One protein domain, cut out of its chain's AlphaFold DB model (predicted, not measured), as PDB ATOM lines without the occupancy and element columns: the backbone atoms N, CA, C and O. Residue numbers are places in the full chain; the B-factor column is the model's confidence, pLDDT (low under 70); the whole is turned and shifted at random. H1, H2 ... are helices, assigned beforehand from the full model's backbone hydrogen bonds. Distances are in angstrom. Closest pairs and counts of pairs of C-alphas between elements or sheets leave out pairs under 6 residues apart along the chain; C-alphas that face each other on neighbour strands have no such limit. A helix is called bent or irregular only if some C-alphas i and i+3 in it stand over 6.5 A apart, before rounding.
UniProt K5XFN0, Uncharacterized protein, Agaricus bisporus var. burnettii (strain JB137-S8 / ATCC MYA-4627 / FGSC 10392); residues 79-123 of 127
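What this domain is: This is residues 79 to 123 of the 127 residues of an uncharacterized protein of Agaricus bisporus var. burnettii (strain JB137-S8 / ATCC MYA-4627 / FGSC 10392) (UniProt K5XFN0). A short helix, H1, turns a corner through a tight link into one long helix, H2, which runs nearly straight with a slight bend and makes the length; residues 97 to 123 stick out. The printed part has 45 residues, all helix in class, with no named strand. It is extended, with a radius of gyration of the C-alphas of 16.8 A and spans of 52 by 19 by 6 A.

Where its parts are: Find C-alpha 79 at (2.453, -30.444, 13.317); from there H1 runs to residue 87. H2, residues 92 to 121, was assigned as one helix by its hydrogen bonds but is bent: C-alphas 107 and 110 are 6.5 A apart. Arm H2a, residues 92 to 107, measures 22.0 A; H2b, residues 110 to 121, measures 16.1 A and ends at (12.389, -18.513, -23.371).

How they stand to each other: Look at Cys 87 and Cys 93, whose C-alphas, 5.4 A apart, are the closest of H1 and H2a. These two only just touch, with 3 pairs of C-alphas within 8 A, only at the corner, at a steep tilt of 45 degrees, opposite ways; H2a does so with residues 92 to 96 alone. H2a and H2b stand at a shallow tilt of 19 degrees. H1 and H2b are apart. Every O i to N i+4 pair is within hydrogen-bond range in H1 and H2b, and 10 of 12 in H2a.

The domain as a whole: The C-alphas farthest apart, those of Phe 89 and Leu 123, are 52.4 A apart. The printed part has no cut. Confidence is under 70 at residues 108 to 115, 117 to 118 and 120 to 123.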
ATOM      1  N   SER A  79       1.502 -29.759  14.200       84.00
ATOM      2  CA  SER A  79       2.453 -30.444  13.317       84.00
ATOM      3  C   SER A  79       3.840 -30.615  13.942       84.00
ATOM      4  O   SER A  79       4.447 -31.678  13.835       84.00
ATOM      5  N   THR A  80       4.344 -29.591  14.636       83.56
ATOM      6  CA  THR A  80       5.646 -29.651  15.311       83.56
ATOM      7  C   THR A  80       5.617 -30.511  16.569       83.56
ATOM      8  O   THR A  80       6.614 -31.167  16.861       83.56
ATOM      9  N   SER A  81       4.487 -30.567  17.280       83.56
ATOM     10  CA  SER A  81       4.297 -31.498  18.398       83.56
ATOM     11  C   SER A  81       4.305 -32.950  17.918       83.56
ATOM     12  O   SER A  81       5.040 -33.765  18.469       83.56
ATOM     13  N   VAL A  82       3.580 -33.257  16.834       86.50
ATOM     14  CA  VAL A  82       3.577 -34.595  16.217       86.50
ATOM     15  C   VAL A  82       4.971 -34.976  15.729       86.50
ATOM     16  O   VAL A  82       5.437 -36.073  16.012       86.50
ATOM     17  N   LEU A  83       5.681 -34.067  15.053       84.12
ATOM     18  CA  LEU A  83       7.037 -34.342  14.577       84.12
ATOM     19  C   LEU A  83       7.992 -34.678  15.731       84.12
ATOM     20  O   LEU A  83       8.817 -35.573  15.602       84.12
ATOM     21  N   ARG A  84       7.876 -33.985  16.866       82.75
ATOM     22  CA  ARG A  84       8.694 -34.257  18.058       82.75
ATOM     23  C   ARG A  84       8.368 -35.589  18.697       82.75
ATOM     24  O   ARG A  84       9.286 -36.293  19.087       82.75
ATOM     25  N   TRP A  85       7.086 -35.924  18.767       84.81
ATOM     26  CA  TRP A  85       6.644 -37.234  19.220       84.81
ATOM     27  C   TRP A  85       7.160 -38.352  18.301       84.81
ATOM     28  O   TRP A  85       7.627 -39.377  18.773       84.81
ATOM     29  N   ILE A  86       7.186 -38.138  16.983       84.94
ATOM     30  CA  ILE A  86       7.827 -39.083  16.059       84.94
ATOM     31  C   ILE A  86       9.333 -39.159  16.346       84.94
ATOM     32  O   ILE A  86       9.881 -40.248  16.450       84.94
ATOM     33  N   CYS A  87      10.012 -38.025  16.529       79.81
ATOM     34  CA  CYS A  87      11.443 -37.996  16.831       79.81
ATOM     35  C   CYS A  87      11.815 -38.531  18.224       79.81
ATOM     36  O   CYS A  87      12.991 -38.792  18.440       79.81
ATOM     37  N   SER A  88      10.882 -38.705  19.166       80.88
ATOM     38  CA  SER A  88      11.213 -39.298  20.472       80.88
ATOM     39  C   SER A  88      11.461 -40.805  20.397       80.88
ATOM     40  O   SER A  88      11.963 -41.389  21.350       80.88
ATOM     41  N   PHE A  89      11.122 -41.453  19.280       85.88
ATOM     42  CA  PHE A  89      11.501 -42.839  19.029       85.88
ATOM     43  C   PHE A  89      12.938 -42.898  18.486       85.88
ATOM     44  O   PHE A  89      13.209 -42.329  17.430       85.88
ATOM     45  N   ASP A  90      13.832 -43.657  19.129       80.44
ATOM     46  CA  ASP A  90      15.269 -43.738  18.782       80.44
ATOM     47  C   ASP A  90      15.557 -43.931  17.285       80.44
ATOM     48  O   ASP A  90      16.471 -43.332  16.720       80.44
ATOM     49  N   ARG A  91      14.751 -44.747  16.597       80.31
ATOM     50  CA  ARG A  91      14.945 -45.030  15.163       80.31
ATOM     51  C   ARG A  91      14.569 -43.849  14.271       80.31
ATOM     52  O   ARG A  91      15.140 -43.681  13.194       80.31
ATOM     53  N   MET A  92      13.622 -43.023  14.701       81.06
ATOM     54  CA  MET A  92      13.106 -41.911  13.904       81.06
ATOM     55  C   MET A  92      14.099 -40.753  13.815       81.06
ATOM     56  O   MET A  92      14.124 -40.068  12.793       81.06
ATOM     57  N   CYS A  93      14.991 -40.596  14.798       73.12
ATOM     58  CA  CYS A  93      16.111 -39.653  14.730       73.12
ATOM     59  C   CYS A  93      17.000 -39.865  13.492       73.12
ATOM     60  O   CYS A  93      17.536 -38.897  12.955       73.12
ATOM     61  N   TYR A  94      17.106 -41.100  12.992       81.50
ATOM     62  CA  TYR A  94      17.875 -41.431  11.787       81.50
ATOM     63  C   TYR A  94      17.060 -41.322  10.491       81.50
ATOM     64  O   TYR A  94      17.625 -41.071   9.429       81.50
ATOM     65  N   ILE A  95      15.735 -41.487  10.561       83.31
ATOM     66  CA  ILE A  95      14.838 -41.498   9.391       83.31
ATOM     67  C   ILE A  95      14.378 -40.081   9.022       83.31
ATOM     68  O   ILE A  95      14.298 -39.729   7.845       83.31
ATOM     69  N   VAL A  96      14.091 -39.237  10.013       83.06
ATOM     70  CA  VAL A  96      13.536 -37.894   9.786       83.06
ATOM     71  C   VAL A  96      14.493 -36.975   9.004       83.06
ATOM     72  O   VAL A  96      14.025 -36.315   8.069       83.06
ATOM     73  N   PRO A  97      15.813 -36.917   9.285       83.69
ATOM     74  CA  PRO A  97      16.737 -36.070   8.527       83.69
ATOM     75  C   PRO A  97      16.815 -36.372   7.016       83.69
ATOM     76  O   PRO A  97      16.664 -35.421   6.238       83.69
ATOM     77  N   PRO A  98      17.003 -37.630   6.554       84.81
ATOM     78  CA  PRO A  98      17.054 -37.924   5.123       84.81
ATOM     79  C   PRO A  98      15.716 -37.660   4.428       84.81
ATOM     80  O   PRO A  98      15.710 -37.091   3.337       84.81
ATOM     81  N   VAL A  99      14.587 -37.973   5.074       86.00
ATOM     82  CA  VAL A  99      13.249 -37.676   4.538       86.00
ATOM     83  C   VAL A  99      13.057 -36.167   4.366       86.00
ATOM     84  O   VAL A  99      12.683 -35.706   3.287       86.00
ATOM     85  N   ARG A 100      13.391 -35.367   5.387       83.44
ATOM     86  CA  ARG A 100      13.309 -33.901   5.309       83.44
ATOM     87  C   ARG A 100      14.168 -33.349   4.174       83.44
ATOM     88  O   ARG A 100      13.721 -32.483   3.426       83.44
ATOM     89  N   HIS A 101      15.395 -33.843   4.042       83.88
ATOM     90  CA  HIS A 101      16.311 -33.411   2.992       83.88
ATOM     91  C   HIS A 101      15.812 -33.797   1.589       83.88
ATOM     92  O   HIS A 101      15.928 -32.996   0.660       83.88
ATOM     93  N   PHE A 102      15.201 -34.974   1.437       86.19
ATOM     94  CA  PHE A 102      14.570 -35.395   0.189       86.19
ATOM     95  C   PHE A 102      13.424 -34.458  -0.211       86.19
ATOM     96  O   PHE A 102      13.444 -33.912  -1.314       86.19
ATOM     97  N   PHE A 103      12.482 -34.189   0.698       81.62
ATOM     98  CA  PHE A 103      11.365 -33.282   0.421       81.62
ATOM     99  C   PHE A 103      11.832 -31.860   0.102       81.62
ATOM    100  O   PHE A 103      11.366 -31.286  -0.880       81.62
ATOM    101  N   LEU A 104      12.800 -31.314   0.851       77.69
ATOM    102  CA  LEU A 104      13.375 -29.997   0.558       77.69
ATOM    103  C   LEU A 104      13.959 -29.941  -0.857       77.69
ATOM    104  O   LEU A 104      13.694 -28.991  -1.593       77.69
ATOM    105  N   ARG A 105      14.706 -30.973  -1.270       77.19
ATOM    106  CA  ARG A 105      15.223 -31.058  -2.641       77.19
ATOM    107  C   ARG A 105      14.092 -31.087  -3.658       77.19
ATOM    108  O   ARG A 105      14.117 -30.276  -4.574       77.19
ATOM    109  N   VAL A 106      13.091 -31.947  -3.477       77.00
ATOM    110  CA  VAL A 106      11.953 -32.056  -4.403       77.00
ATOM    111  C   VAL A 106      11.210 -30.724  -4.542       77.00
ATOM    112  O   VAL A 106      10.942 -30.296  -5.659       77.00
ATOM    113  N   THR A 107      10.959 -30.010  -3.444       74.38
ATOM    114  CA  THR A 107      10.264 -28.710  -3.478       74.38
ATOM    115  C   THR A 107      11.080 -27.579  -4.113       74.38
ATOM    116  O   THR A 107      10.504 -26.618  -4.618       74.38
ATOM    117  N   LEU A 108      12.413 -27.682  -4.132       64.75
ATOM    118  CA  LEU A 108      13.311 -26.689  -4.737       64.75
ATOM    119  C   LEU A 108      13.614 -26.965  -6.220       64.75
ATOM    120  O   LEU A 108      14.143 -26.099  -6.917       64.75
ATOM    121  N   ILE A 109      13.292 -28.154  -6.727       66.12
ATOM    122  CA  ILE A 109      13.416 -28.486  -8.152       66.12
ATOM    123  C   ILE A 109      12.520 -27.593  -9.036       66.12
ATOM    124  O   ILE A 109      13.051 -27.003  -9.980       66.12
ATOM    125  N   PRO A 110      11.213 -27.394  -8.758       64.75
ATOM    126  CA  PRO A 110      10.361 -26.577  -9.624       64.75
ATOM    127  C   PRO A 110      10.765 -25.096  -9.668       64.75
ATOM    128  O   PRO A 110      10.605 -24.467 -10.711       64.75
ATOM    129  N   SER A 111      11.354 -24.535  -8.603       61.59
ATOM    130  CA  SER A 111      11.858 -23.150  -8.620       61.59
ATOM    131  C   SER A 111      13.117 -22.986  -9.478       61.59
ATOM    132  O   SER A 111      13.305 -21.954 -10.119       61.59
ATOM    133  N   ARG A 112      13.966 -24.017  -9.558       61.94
ATOM    134  CA  ARG A 112      15.133 -24.028 -10.453       61.94
ATOM    135  C   ARG A 112      14.745 -24.276 -11.909       61.94
ATOM    136  O   ARG A 112      15.313 -23.637 -12.790       61.94
ATOM    137  N   ILE A 113      13.767 -25.147 -12.158       69.12
ATOM    138  CA  ILE A 113      13.248 -25.419 -13.507       69.12
ATOM    139  C   ILE A 113      12.517 -24.194 -14.066       69.12
ATOM    140  O   ILE A 113      12.730 -23.847 -15.223       69.12
ATOM    141  N   SER A 114      11.714 -23.489 -13.263       67.88
ATOM    142  CA  SER A 114      11.010 -22.282 -13.720       67.88
ATOM    143  C   SER A 114      11.963 -21.129 -14.058       67.88
ATOM    144  O   SER A 114      11.749 -20.422 -15.044       67.88
ATOM    145  N   LEU A 115      13.056 -20.973 -13.301       67.44
ATOM    146  CA  LEU A 115      14.132 -20.028 -13.619       67.44
ATOM    147  C   LEU A 115      14.886 -20.419 -14.897       67.44
ATOM    148  O   LEU A 115      15.179 -19.552 -15.720       67.44
ATOM    149  N   PHE A 116      15.164 -21.711 -15.096       70.81
ATOM    150  CA  PHE A 116      15.799 -22.212 -16.320       70.81
ATOM    151  C   PHE A 116      14.907 -22.044 -17.555       70.81
ATOM    152  O   PHE A 116      15.384 -21.573 -18.584       70.81
ATOM    153  N   LEU A 117      13.613 -22.361 -17.448       69.31
ATOM    154  CA  LEU A 117      12.636 -22.180 -18.524       69.31
ATOM    155  C   LEU A 117      12.466 -20.706 -18.891       69.31
ATOM    156  O   LEU A 117      12.470 -20.385 -20.074       69.31
ATOM    157  N   ARG A 118      12.404 -19.791 -17.910       67.50
ATOM    158  CA  ARG A 118      12.409 -18.343 -18.186       67.50
ATOM    159  C   ARG A 118      13.659 -17.902 -18.942       67.50
ATOM    160  O   ARG A 118      13.546 -17.095 -19.854       67.50
ATOM    161  N   LYS A 119      14.827 -18.440 -18.581       71.12
ATOM    162  CA  LYS A 119      16.107 -18.108 -19.220       71.12
ATOM    163  C   LYS A 119      16.219 -18.664 -20.648       71.12
ATOM    164  O   LYS A 119      16.803 -18.010 -21.506       71.12
ATOM    165  N   LEU A 120      15.634 -19.836 -20.905       68.69
ATOM    166  CA  LEU A 120      15.533 -20.443 -22.238       68.69
ATOM    167  C   LEU A 120      14.535 -19.706 -23.141       68.69
ATOM    168  O   LEU A 120      14.841 -19.476 -24.304       68.69
ATOM    169  N   LEU A 121      13.383 -19.282 -22.609       64.69
ATOM    170  CA  LEU A 121      12.389 -18.513 -23.371       64.69
ATOM    171  C   LEU A 121      12.850 -17.083 -23.702       64.69
ATOM    172  O   LEU A 121      12.324 -16.477 -24.628       64.69
ATOM    173  N   SER A 122      13.806 -16.530 -22.949       67.06
ATOM    174  CA  SER A 122      14.379 -15.200 -23.200       67.06
ATOM    175  C   SER A 122      15.510 -15.176 -24.240       67.06
ATOM    176  O   SER A 122      16.082 -14.114 -24.473       67.06
ATOM    177  N   LEU A 123      15.875 -16.317 -24.840       60.00
ATOM    178  CA  LEU A 123      16.881 -16.363 -25.907       60.00
ATOM    179  C   LEU A 123      16.234 -15.997 -27.257       60.00
ATOM    180  O   LEU A 123      15.263 -16.649 -27.647       60.00
TER     181      LEU A 123